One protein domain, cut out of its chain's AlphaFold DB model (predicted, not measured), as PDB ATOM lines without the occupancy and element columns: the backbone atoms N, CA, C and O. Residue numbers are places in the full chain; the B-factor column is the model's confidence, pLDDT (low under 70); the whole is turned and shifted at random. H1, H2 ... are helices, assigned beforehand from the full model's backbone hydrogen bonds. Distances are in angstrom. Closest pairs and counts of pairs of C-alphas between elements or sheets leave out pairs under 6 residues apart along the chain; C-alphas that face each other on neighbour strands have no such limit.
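Overview. This is residues 2 to 85 of the 155 residues of an uncharacterized protein of Pseudogymnoascus sp. 03VT05 (UniProt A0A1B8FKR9). A helical hairpin, H3 and H4, makes the middle; H6 crosses H4 on the side away from H3, and another hairpin, H1 and H2, forms an arm beyond the start of H3. The printed part has 84 residues, six named helices, H1 to H6, and no named strand: all helix. It is loose and flat, radius of gyration of the C-alphas 15.9 A, spanning 46 by 36 by 19 A.

Along the chain. Find C-alpha 3 at (-23.827, -62.299, 35.783); from there H1 runs 16.3 A to residue 14. Next come H2, residues 16 to 22; H3, 25 to 38, 20.1 A; H4, 46 to 57, 16.5 A; H5, 59 to 62; and H6, 75 to 85, 15.3 A, ending at (-13.700, -47.941, 11.477).

Arrangement. H1 touches H2 with residues 8 to 12 alone, closest C-alphas Ser 12 and Phe 19, 5.2 A. H2 and H3 are close but not clearly touching, closest C-alphas Met 22 and Val 28, 7.2 A. H3 touches H4 at a shallow tilt of 25 degrees, opposite ways, closest C-alphas Thr 36 and Leu 48, 5.9 A. H5 touches H3's residues 26 to 30 alone, closest C-alphas Ile 62 and Asn 26, 5.6 A. H6 touches H4 at a steep tilt of 47 degrees, closest C-alphas Leu 82 and Ala 50, 5.7 A. Every O i to N i+4 pair is within hydrogen-bond range in H1, H2, H3, H4 and H6; H5 is too short for one.

Size, cuts and confidence. The printed part has no cut; H5 to H6 is a long link, and residues 2 to 3 are under pLDDT 70.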
ATOM      1  N   SER A   2     -20.039 -64.803  33.752       67.88
ATOM      2  CA  SER A   2     -20.487 -63.480  34.222       67.88
ATOM      3  C   SER A   2     -21.978 -63.466  34.591       67.88
ATOM      4  O   SER A   2     -22.742 -64.317  34.131       67.88
ATOM      5  N   GLU A   3     -22.413 -62.493  35.400       67.06
ATOM      6  CA  GLU A   3     -23.827 -62.299  35.783       67.06
ATOM      7  C   GLU A   3     -24.771 -62.213  34.571       67.06
ATOM      8  O   GLU A   3     -25.891 -62.732  34.614       67.06
ATOM      9  N   SER A   4     -24.295 -61.659  33.451       76.88
ATOM     10  CA  SER A   4     -25.042 -61.577  32.192       76.88
ATOM     11  C   SER A   4     -25.473 -62.947  31.658       76.88
ATOM     12  O   SER A   4     -26.573 -63.062  31.119       76.88
ATOM     13  N   TYR A   5     -24.671 -64.003  31.852       82.69
ATOM     14  CA  TYR A   5     -25.029 -65.360  31.412       82.69
ATOM     15  C   TYR A   5     -26.235 -65.912  32.174       82.69
ATOM     16  O   TYR A   5     -27.154 -66.470  31.569       82.69
ATOM     17  N   PHE A   6     -26.263 -65.734  33.499       89.31
ATOM     18  CA  PHE A   6     -27.394 -66.177  34.312       89.31
ATOM     19  C   PHE A   6     -28.647 -65.369  33.992       89.31
ATOM     20  O   PHE A   6     -29.714 -65.954  33.803       89.31
ATOM     21  N   TYR A   7     -28.522 -64.046  33.866       88.44
ATOM     22  CA  TYR A   7     -29.649 -63.191  33.510       88.44
ATOM     23  C   TYR A   7     -30.280 -63.590  32.168       88.44
ATOM     24  O   TYR A   7     -31.503 -63.742  32.090       88.44
ATOM     25  N   LEU A   8     -29.466 -63.839  31.135       88.69
ATOM     26  CA  LEU A   8     -29.959 -64.262  29.823       88.69
ATOM     27  C   LEU A   8     -30.670 -65.624  29.894       88.69
ATOM     28  O   LEU A   8     -31.767 -65.778  29.356       88.69
ATOM     29  N   GLY A   9     -30.079 -66.599  30.597       90.88
ATOM     30  CA  GLY A   9     -30.639 -67.949  30.741       90.88
ATOM     31  C   GLY A   9     -31.936 -67.997  31.558       90.88
ATOM     32  O   GLY A   9     -32.895 -68.691  31.203       90.88
ATOM     33  N   TYR A  10     -32.020 -67.223  32.640       93.12
ATOM     34  CA  TYR A  10     -33.262 -67.105  33.406       93.12
ATOM     35  C   TYR A  10     -34.335 -66.339  32.631       93.12
ATOM     36  O   TYR A  10     -35.499 -66.734  32.659       93.12
ATOM     37  N   THR A  11     -33.966 -65.283  31.904       93.00
ATOM     38  CA  THR A  11     -34.922 -64.505  31.105       93.00
ATOM     39  C   THR A  11     -35.483 -65.328  29.947       93.00
ATOM     40  O   THR A  11     -36.695 -65.325  29.739       93.00
ATOM     41  N   SER A  12     -34.652 -66.108  29.249       92.94
ATOM     42  CA  SER A  12     -35.108 -66.967  28.145       92.94
ATOM     43  C   SER A  12     -36.094 -68.050  28.598       92.94
ATOM     44  O   SER A  12     -37.050 -68.360  27.883       92.94
ATOM     45  N   SER A  13     -35.911 -68.590  29.807       94.19
ATOM     46  CA  SER A  13     -36.789 -69.623  30.369       94.19
ATOM     47  C   SER A  13     -38.045 -69.061  31.042       94.19
ATOM     48  O   SER A  13     -39.116 -69.659  30.916       94.19
ATOM     49  N   ARG A  14     -37.944 -67.920  31.740       94.81
ATOM     50  CA  ARG A  14     -39.025 -67.373  32.584       94.81
ATOM     51  C   ARG A  14     -39.795 -66.210  31.962       94.81
ATOM     52  O   ARG A  14     -40.914 -65.947  32.389       94.81
ATOM     53  N   ASN A  15     -39.233 -65.515  30.975       94.56
ATOM     54  CA  ASN A  15     -39.863 -64.360  30.335       94.56
ATOM     55  C   ASN A  15     -39.522 -64.297  28.838       94.56
ATOM     56  O   ASN A  15     -38.790 -63.426  28.369       94.56
ATOM     57  N   LYS A  16     -40.093 -65.236  28.073       93.56
ATOM     58  CA  LYS A  16     -39.909 -65.326  26.616       93.56
ATOM     59  C   LYS A  16     -40.228 -64.019  25.878       93.56
ATOM     60  O   LYS A  16     -39.433 -63.657  25.015       93.56
ATOM     61  N   PRO A  17     -41.319 -63.284  26.188       93.12
ATOM     62  CA  PRO A  17     -41.584 -62.005  25.530       93.12
ATOM     63  C   PRO A  17     -40.443 -61.001  25.706       93.12
ATOM     64  O   PRO A  17     -40.041 -60.367  24.733       93.12
ATOM     65  N   HIS A  18     -39.885 -60.896  26.917       90.62
ATOM     66  CA  HIS A  18     -38.737 -60.028  27.194       90.62
ATOM     67  C   HIS A  18     -37.475 -60.502  26.476       90.62
ATOM     68  O   HIS A  18     -36.816 -59.711  25.809       90.62
ATOM     69  N   PHE A  19     -37.187 -61.804  26.518       91.19
ATOM     70  CA  PHE A  19     -36.055 -62.388  25.797       91.19
ATOM     71  C   PHE A  19     -36.126 -62.123  24.285       91.19
ATOM     72  O   PHE A  19     -35.143 -61.712  23.674       91.19
ATOM     73  N   HIS A  20     -37.303 -62.292  23.676       90.56
ATOM     74  CA  HIS A  20     -37.512 -61.962  22.267       90.56
ATOM     75  C   HIS A  20     -37.390 -60.461  21.999       90.56
ATOM     76  O   HIS A  20     -36.873 -60.077  20.953       90.56
ATOM     77  N   ALA A  21     -37.851 -59.612  22.922       87.81
ATOM     78  CA  ALA A  21     -37.705 -58.168  22.795       87.81
ATOM     79  C   ALA A  21     -36.229 -57.750  22.789       87.81
ATOM     80  O   ALA A  21     -35.851 -56.973  21.922       87.81
ATOM     81  N   MET A  22     -35.390 -58.307  23.671       87.44
ATOM     82  CA  MET A  22     -33.953 -57.992  23.760       87.44
ATOM     83  C   MET A  22     -33.193 -58.172  22.446       87.44
ATOM     84  O   MET A  22     -32.276 -57.408  22.166       87.44
ATOM     85  N   GLY A  23     -33.570 -59.176  21.654       85.12
ATOM     86  CA  GLY A  23     -32.958 -59.447  20.355       85.12
ATOM     87  C   GLY A  23     -33.546 -58.638  19.197       85.12
ATOM     88  O   GLY A  23     -33.102 -58.815  18.064       85.12
ATOM     89  N   LYS A  24     -34.556 -57.785  19.427       89.81
ATOM     90  CA  LYS A  24     -35.121 -56.950  18.359       89.81
ATOM     91  C   LYS A  24     -34.065 -55.975  17.858       89.81
ATOM     92  O   LYS A  24     -33.454 -55.262  18.650       89.81
ATOM     93  N   HIS A  25     -33.911 -55.916  16.538       86.56
ATOM     94  CA  HIS A  25     -32.873 -55.122  15.884       86.56
ATOM     95  C   HIS A  25     -32.868 -53.659  16.345       86.56
ATOM     96  O   HIS A  25     -31.832 -53.140  16.744       86.56
ATOM     97  N   ASN A  26     -34.041 -53.030  16.434       86.75
ATOM     98  CA  ASN A  26     -34.165 -51.649  16.891       86.75
ATOM     99  C   ASN A  26     -33.717 -51.413  18.349       86.75
ATOM    100  O   ASN A  26     -33.173 -50.351  18.652       86.75
ATOM    101  N   LEU A  27     -33.908 -52.379  19.259       87.88
ATOM    102  CA  LEU A  27     -33.374 -52.289  20.623       87.88
ATOM    103  C   LEU A  27     -31.863 -52.508  20.641       87.88
ATOM    104  O   LEU A  27     -31.164 -51.797  21.359       87.88
ATOM    105  N   VAL A  28     -31.356 -53.442  19.833       89.75
ATOM    106  CA  VAL A  28     -29.912 -53.677  19.692       89.75
ATOM    107  C   VAL A  28     -29.211 -52.414  19.188       89.75
ATOM    108  O   VAL A  28     -28.257 -51.979  19.823       89.75
ATOM    109  N   LEU A  29     -29.723 -51.774  18.133       89.25
ATOM    110  CA  LEU A  29     -29.165 -50.530  17.586       89.25
ATOM    111  C   LEU A  29     -29.148 -49.392  18.616       89.25
ATOM    112  O   LEU A  29     -28.132 -48.718  18.782       89.25
ATOM    113  N   ARG A  30     -30.253 -49.201  19.352       89.12
ATOM    114  CA  ARG A  30     -30.333 -48.189  20.422       89.12
ATOM    115  C   ARG A  30     -29.324 -48.459  21.537       89.12
ATOM    116  O   ARG A  30     -28.662 -47.531  21.994       89.12
ATOM    117  N   ASN A  31     -29.199 -49.716  21.960       90.56
ATOM    118  CA  ASN A  31     -28.258 -50.107  23.006       90.56
ATOM    119  C   ASN A  31     -26.804 -49.944  22.549       90.56
ATOM    120  O   ASN A  31     -25.996 -49.453  23.326       90.56
ATOM    121  N   GLN A  32     -26.480 -50.299  21.303       91.19
ATOM    122  CA  GLN A  32     -25.146 -50.092  20.730       91.19
ATOM    123  C   GLN A  32     -24.782 -48.609  20.665       91.19
ATOM    124  O   GLN A  32     -23.677 -48.240  21.044       91.19
ATOM    125  N   LEU A  33     -25.710 -47.746  20.233       90.94
ATOM    126  CA  LEU A  33     -25.470 -46.305  20.231       90.94
ATOM    127  C   LEU A  33     -25.179 -45.780  21.642       90.94
ATOM    128  O   LEU A  33     -24.230 -45.021  21.823       90.94
ATOM    129  N   TYR A  34     -25.975 -46.193  22.631       91.44
ATOM    130  CA  TYR A  34     -25.765 -45.793  24.021       91.44
ATOM    131  C   TYR A  34     -24.421 -46.292  24.568       91.44
ATOM    132  O   TYR A  34     -23.662 -45.506  25.125       91.44
ATOM    133  N   ASP A  35     -24.108 -47.575  24.372       91.88
ATOM    134  CA  ASP A  35     -22.854 -48.186  24.825       91.88
ATOM    135  C   ASP A  35     -21.634 -47.473  24.225       91.88
ATOM    136  O   ASP A  35     -20.745 -47.044  24.958       91.88
ATOM    137  N   THR A  36     -21.629 -47.248  22.908       91.56
ATOM    138  CA  THR A  36     -20.538 -46.541  22.225       91.56
ATOM    139  C   THR A  36     -20.416 -45.084  22.678       91.56
ATOM    140  O   THR A  36     -19.305 -44.583  22.840       91.56
ATOM    141  N   ALA A  37     -21.533 -44.390  22.915       91.19
ATOM    142  CA  ALA A  37     -21.519 -42.993  23.349       91.19
ATOM    143  C   ALA A  37     -20.987 -42.800  24.778       91.19
ATOM    144  O   ALA A  37     -20.473 -41.727  25.086       91.19
ATOM    145  N   VAL A  38     -21.115 -43.808  25.647       90.44
ATOM    146  CA  VAL A  38     -20.678 -43.735  27.053       90.44
ATOM    147  C   VAL A  38     -19.205 -44.124  27.234       90.44
ATOM    148  O   VAL A  38     -18.593 -43.741  28.231       90.44
ATOM    149  N   ARG A  39     -18.613 -44.863  26.288       86.56
ATOM    150  CA  ARG A  39     -17.190 -45.233  26.344       86.56
ATOM    151  C   ARG A  39     -16.290 -43.990  26.290       86.56
ATOM    152  O   ARG A  39     -16.623 -43.044  25.579       86.56
ATOM    153  N   PRO A  40     -15.135 -43.982  26.983       84.31
ATOM    154  CA  PRO A  40     -14.095 -42.991  26.733       84.31
ATOM    155  C   PRO A  40     -13.686 -43.038  25.259       84.31
ATOM    156  O   PRO A  40     -13.533 -44.118  24.696       84.31
ATOM    157  N   TRP A  41     -13.531 -41.879  24.624       79.88
ATOM    158  CA  TRP A  41     -13.167 -41.817  23.203       79.88
ATOM    159  C   TRP A  41     -11.658 -41.711  22.980       79.88
ATOM    160  O   TRP A  41     -11.240 -41.682  21.838       79.88
ATOM    161  N   GLU A  42     -10.842 -41.620  24.039       76.25
ATOM    162  CA  GLU A  42      -9.364 -41.624  23.972       76.25
ATOM    163  C   GLU A  42      -8.771 -40.726  22.857       76.25
ATOM    164  O   GLU A  42      -7.749 -41.025  22.254       76.25
ATOM    165  N   GLY A  43      -9.431 -39.598  22.560       77.19
ATOM    166  CA  GLY A  43      -9.021 -38.657  21.509       77.19
ATOM    167  C   GLY A  43      -9.508 -38.971  20.084       77.19
ATOM    168  O   GLY A  43      -9.270 -38.162  19.189       77.19
ATOM    169  N   VAL A  44     -10.231 -40.071  19.852       85.56
ATOM    170  CA  VAL A  44     -10.728 -40.507  18.536       85.56
ATOM    171  C   VAL A  44     -12.219 -40.877  18.587       85.56
ATOM    172  O   VAL A  44     -12.657 -41.720  19.358       85.56
ATOM    173  N   ASN A  45     -13.034 -40.287  17.707       90.31
ATOM    174  CA  ASN A  45     -14.491 -40.489  17.690       90.31
ATOM    175  C   ASN A  45     -15.001 -41.398  16.550       90.31
ATOM    176  O   ASN A  45     -16.210 -41.432  16.311       90.31
ATOM    177  N   THR A  46     -14.134 -42.124  15.830       93.06
ATOM    178  CA  THR A  46     -14.557 -42.908  14.649       93.06
ATOM    179  C   THR A  46     -15.591 -43.963  14.986       93.06
ATOM    180  O   THR A  46     -16.581 -44.067  14.272       93.06
ATOM    181  N   SER A  47     -15.426 -44.682  16.095       92.19
ATOM    182  CA  SER A  47     -16.386 -45.709  16.510       92.19
ATOM    183  C   SER A  47     -17.768 -45.118  16.797       92.19
ATOM    184  O   SER A  47     -18.784 -45.705  16.423       92.19
ATOM    185  N   LEU A  48     -17.822 -43.922  17.397       93.69
ATOM    186  CA  LEU A  48     -19.073 -43.198  17.616       93.69
ATOM    187  C   LEU A  48     -19.703 -42.758  16.295       93.69
ATOM    188  O   LEU A  48     -20.892 -42.985  16.083       93.69
ATOM    189  N   GLN A  49     -18.919 -42.148  15.409       95.06
ATOM    190  CA  GLN A  49     -19.414 -41.688  14.114       95.06
ATOM    191  C   GLN A  49     -19.920 -42.864  13.263       95.06
ATOM    192  O   GLN A  49     -21.025 -42.794  12.727       95.06
ATOM    193  N   ALA A  50     -19.189 -43.980  13.219       95.31
ATOM    194  CA  ALA A  50     -19.606 -45.198  12.530       95.31
ATOM    195  C   ALA A  50     -20.898 -45.777  13.129       95.31
ATOM    196  O   ALA A  50     -21.791 -46.195  12.390       95.31
ATOM    197  N   GLN A  51     -21.039 -45.764  14.460       94.81
ATOM    198  CA  GLN A  51     -22.271 -46.200  15.117       94.81
ATOM    199  C   GLN A  51     -23.449 -45.269  14.799       94.81
ATOM    200  O   GLN A  51     -24.560 -45.757  14.585       94.81
ATOM    201  N   LEU A  52     -23.231 -43.953  14.729       94.94
ATOM    202  CA  LEU A  52     -24.253 -42.988  14.314       94.94
ATOM    203  C   LEU A  52     -24.689 -43.231  12.868       94.94
ATOM    204  O   LEU A  52     -25.887 -43.328  12.628       94.94
ATOM    205  N   ILE A  53     -23.750 -43.412  11.933       95.88
ATOM    206  CA  ILE A  53     -24.045 -43.722  10.522       95.88
ATOM    207  C   ILE A  53     -24.917 -44.979  10.415       95.88
ATOM    208  O   ILE A  53     -26.022 -44.907   9.881       95.88
ATOM    209  N   ARG A  54     -24.496 -46.097  11.025       93.56
ATOM    210  CA  ARG A  54     -25.275 -47.354  11.042       93.56
ATOM    211  C   ARG A  54     -26.659 -47.168  11.668       93.56
ATOM    212  O   ARG A  54     -27.645 -47.752  11.234       93.56
ATOM    213  N   THR A  55     -26.756 -46.330  12.697       93.12
ATOM    214  CA  THR A  55     -28.036 -46.016  13.342       93.12
ATOM    215  C   THR A  55     -28.954 -45.211  12.413       93.12
ATOM    216  O   THR A  55     -30.167 -45.426  12.409       93.12
ATOM    217  N   LEU A  56     -28.394 -44.300  11.612       92.81
ATOM    218  CA  LEU A  56     -29.133 -43.480  10.652       92.81
ATOM    219  C   LEU A  56     -29.626 -44.288   9.445       92.81
ATOM    220  O   LEU A  56     -30.749 -44.054   8.994       92.81
ATOM    221  N   GLU A  57     -28.857 -45.275   8.974       91.69
ATOM    222  CA  GLU A  57     -29.288 -46.224   7.927       91.69
ATOM    223  C   GLU A  57     -30.587 -46.949   8.318       91.69
ATOM    224  O   GLU A  57     -31.480 -47.155   7.496       91.69
ATOM    225  N   HIS A  58     -30.735 -47.244   9.611       91.19
ATOM    226  CA  HIS A  58     -31.901 -47.908  10.192       91.19
ATOM    227  C   HIS A  58     -32.828 -46.946  10.954       91.19
ATOM    228  O   HIS A  58     -33.656 -47.382  11.760       91.19
ATOM    229  N   TRP A  59     -32.749 -45.634  10.690       90.75
ATOM    230  CA  TRP A  59     -33.485 -44.614  11.456       90.75
ATOM    231  C   TRP A  59     -34.997 -44.874  11.505       90.75
ATOM    232  O   TRP A  59     -35.650 -44.644  12.523       90.75
ATOM    233  N   SER A  60     -35.560 -45.409  10.416       89.06
ATOM    234  CA  SER A  60     -36.987 -45.739  10.319       89.06
ATOM    235  C   SER A  60     -37.473 -46.754  11.364       89.06
ATOM    236  O   SER A  60     -38.645 -46.728  11.726       89.06
ATOM    237  N   GLU A  61     -36.581 -47.593  11.895       87.38
ATOM    238  CA  GLU A  61     -36.901 -48.639  12.873       87.38
ATOM    239  C   GLU A  61     -36.858 -48.141  14.328       87.38
ATOM    240  O   GLU A  61     -37.373 -48.795  15.244       87.38
ATOM    241  N   ILE A  62     -36.224 -46.986  14.550       85.12
ATOM    242  CA  ILE A  62     -35.968 -46.414  15.876       85.12
ATOM    243  C   ILE A  62     -36.672 -45.081  16.113       85.12
ATOM    244  O   ILE A  62     -36.785 -44.683  17.271       85.12
ATOM    245  N   LYS A  63     -37.151 -44.393  15.079       84.12
ATOM    246  CA  LYS A  63     -37.834 -43.105  15.231       84.12
ATOM    247  C   LYS A  63     -39.290 -43.233  15.677       84.12
ATOM    248  O   LYS A  63     -39.925 -44.269  15.478       84.12
ATOM    249  N   ALA A  64     -39.839 -42.145  16.213       77.38
ATOM    250  CA  ALA A  64     -41.285 -41.957  16.227       77.38
ATOM    251  C   ALA A  64     -41.789 -41.610  14.811       77.38
ATOM    252  O   ALA A  64     -41.042 -41.101  13.968       77.38
ATOM    253  N   GLU A  65     -43.060 -41.904  14.524       78.44
ATOM    254  CA  GLU A  65     -43.660 -41.569  13.229       78.44
ATOM    255  C   GLU A  65     -43.518 -40.069  12.922       78.44
ATOM    256  O   GLU A  65     -43.799 -39.217  13.759       78.44
ATOM    257  N   GLY A  66     -43.077 -39.748  11.702       77.69
ATOM    258  CA  GLY A  66     -42.940 -38.366  11.230       77.69
ATOM    259  C   GLY A  66     -41.620 -37.661  11.565       77.69
ATOM    260  O   GLY A  66     -41.376 -36.589  11.019       77.69
ATOM    261  N   GLU A  67     -40.733 -38.250  12.371       87.50
ATOM    262  CA  GLU A  67     -39.468 -37.591  12.724       87.50
ATOM    263  C   GLU A  67     -38.376 -37.790  11.657       87.50
ATOM    264  O   GLU A  67     -38.153 -38.890  11.133       87.50
ATOM    265  N   ALA A  68     -37.684 -36.701  11.321       88.31
ATOM    266  CA  ALA A  68     -36.456 -36.730  10.533       88.31
ATOM    267  C   ALA A  68     -35.250 -36.991  11.456       88.31
ATOM    268  O   ALA A  68     -35.312 -36.645  12.637       88.31
ATOM    269  N   PRO A  69     -34.165 -37.605  10.957       90.12
ATOM    270  CA  PRO A  69     -32.958 -37.765  11.753       90.12
ATOM    271  C   PRO A  69     -32.357 -36.393  12.111       90.12
ATOM    272  O   PRO A  69     -32.361 -35.491  11.271       90.12
ATOM    273  N   PRO A  70     -31.829 -36.219  13.337       90.81
ATOM    274  CA  PRO A  70     -31.324 -34.928  13.814       90.81
ATOM    275  C   PRO A  70     -29.981 -34.524  13.189       90.81
ATOM    276  O   PRO A  70     -29.587 -33.364  13.276       90.81
ATOM    277  N   ILE A  71     -29.277 -35.478  12.583       93.56
ATOM    278  CA  ILE A  71     -27.987 -35.299  11.918       93.56
ATOM    279  C   ILE A  71     -28.000 -36.036  10.579       93.56
ATOM    280  O   ILE A  71     -28.759 -36.989  10.391       93.56
ATOM    281  N   GLN A  72     -27.158 -35.587   9.656       94.00
ATOM    282  CA  GLN A  72     -26.978 -36.189   8.341       94.00
ATOM    283  C   GLN A  72     -25.491 -36.175   8.002       94.00
ATOM    284  O   GLN A  72     -24.800 -35.205   8.307       94.00
ATOM    285  N   TYR A  73     -25.032 -37.249   7.374       95.31
ATOM    286  CA  TYR A  73     -23.706 -37.351   6.782       95.31
ATOM    287  C   TYR A  73     -23.878 -37.442   5.273       95.31
ATOM    288  O   TYR A  73     -24.863 -38.010   4.793       95.31
ATOM    289  N   SER A  74     -22.937 -36.885   4.523       96.88
ATOM    290  CA  SER A  74     -22.847 -37.179   3.097       96.88
ATOM    291  C   SER A  74     -22.440 -38.640   2.872       96.88
ATOM    292  O   SER A  74     -21.855 -39.288   3.747       96.88
ATOM    293  N   ASP A  75     -22.711 -39.157   1.675       96.81
ATOM    294  CA  ASP A  75     -22.299 -40.514   1.294       96.81
ATOM    295  C   ASP A  75     -20.771 -40.677   1.376       96.81
ATOM    296  O   ASP A  75     -20.276 -41.709   1.823       96.81
ATOM    297  N   ALA A  76     -20.022 -39.631   1.008       97.69
ATOM    298  CA  ALA A  76     -18.563 -39.622   1.073       97.69
ATOM    299  C   ALA A  76     -18.047 -39.704   2.520       97.69
ATOM    300  O   ALA A  76     -17.216 -40.557   2.818       97.69
ATOM    301  N   GLU A  77     -18.579 -38.874   3.428       96.62
ATOM    302  CA  GLU A  77     -18.214 -38.913   4.855       96.62
ATOM    303  C   GLU A  77     -18.577 -40.256   5.495       96.62
ATOM    304  O   GLU A  77     -17.840 -40.768   6.339       96.62
ATOM    305  N   SER A  78     -19.717 -40.826   5.096       97.19
ATOM    306  CA  SER A  78     -20.176 -42.117   5.603       97.19
ATOM    307  C   SER A  78     -19.224 -43.233   5.187       97.19
ATOM    308  O   SER A  78     -18.756 -43.994   6.035       97.19
ATOM    309  N   GLN A  79     -18.880 -43.285   3.900       97.75
ATOM    310  CA  GLN A  79     -17.960 -44.279   3.357       97.75
ATOM    311  C   GLN A  79     -16.567 -44.165   3.988       97.75
ATOM    312  O   GLN A  79     -16.036 -45.159   4.480       97.75
ATOM    313  N   GLU A  80     -16.002 -42.956   4.047       97.56
ATOM    314  CA  GLU A  80     -14.684 -42.714   4.646       97.56
ATOM    315  C   GLU A  80     -14.645 -43.142   6.122       97.56
ATOM    316  O   GLU A  80     -13.706 -43.805   6.574       97.56
ATOM    317  N   CYS A  81     -15.685 -42.797   6.887       97.06
ATOM    318  CA  CYS A  81     -15.775 -43.167   8.293       97.06
ATOM    319  C   CYS A  81     -15.854 -44.686   8.486       97.06
ATOM    320  O   CYS A  81     -15.142 -45.225   9.335       97.06
ATOM    321  N   LEU A  82     -16.686 -45.376   7.701       96.88
ATOM    322  CA  LEU A  82     -16.854 -46.827   7.801       96.88
ATOM    323  C   LEU A  82     -15.594 -47.588   7.369       96.88
ATOM    324  O   LEU A  82     -15.253 -48.592   7.994       96.88
ATOM    325  N   GLU A  83     -14.870 -47.102   6.361       97.56
ATOM    326  CA  GLU A  83     -13.573 -47.666   5.968       97.56
ATOM    327  C   GLU A  83     -12.522 -47.497   7.070       97.56
ATOM    328  O   GLU A  83     -11.769 -48.430   7.361       97.56
ATOM    329  N   ARG A  84     -12.481 -46.327   7.716       95.94
ATOM    330  CA  ARG A  84     -11.578 -46.070   8.846       95.94
ATOM    331  C   ARG A  84     -11.922 -46.930  10.065       95.94
ATOM    332  O   ARG A  84     -11.014 -47.496  10.664       95.94
ATOM    333  N   ASP A  85     -13.207 -47.064  10.400       95.62
ATOM    334  CA  ASP A  85     -13.700 -47.941  11.477       95.62
ATOM    335  C   ASP A  85     -13.326 -49.408  11.229       95.62
ATOM    336  O   ASP A  85     -12.882 -50.093  12.148       95.62
TER     337      ASP A  85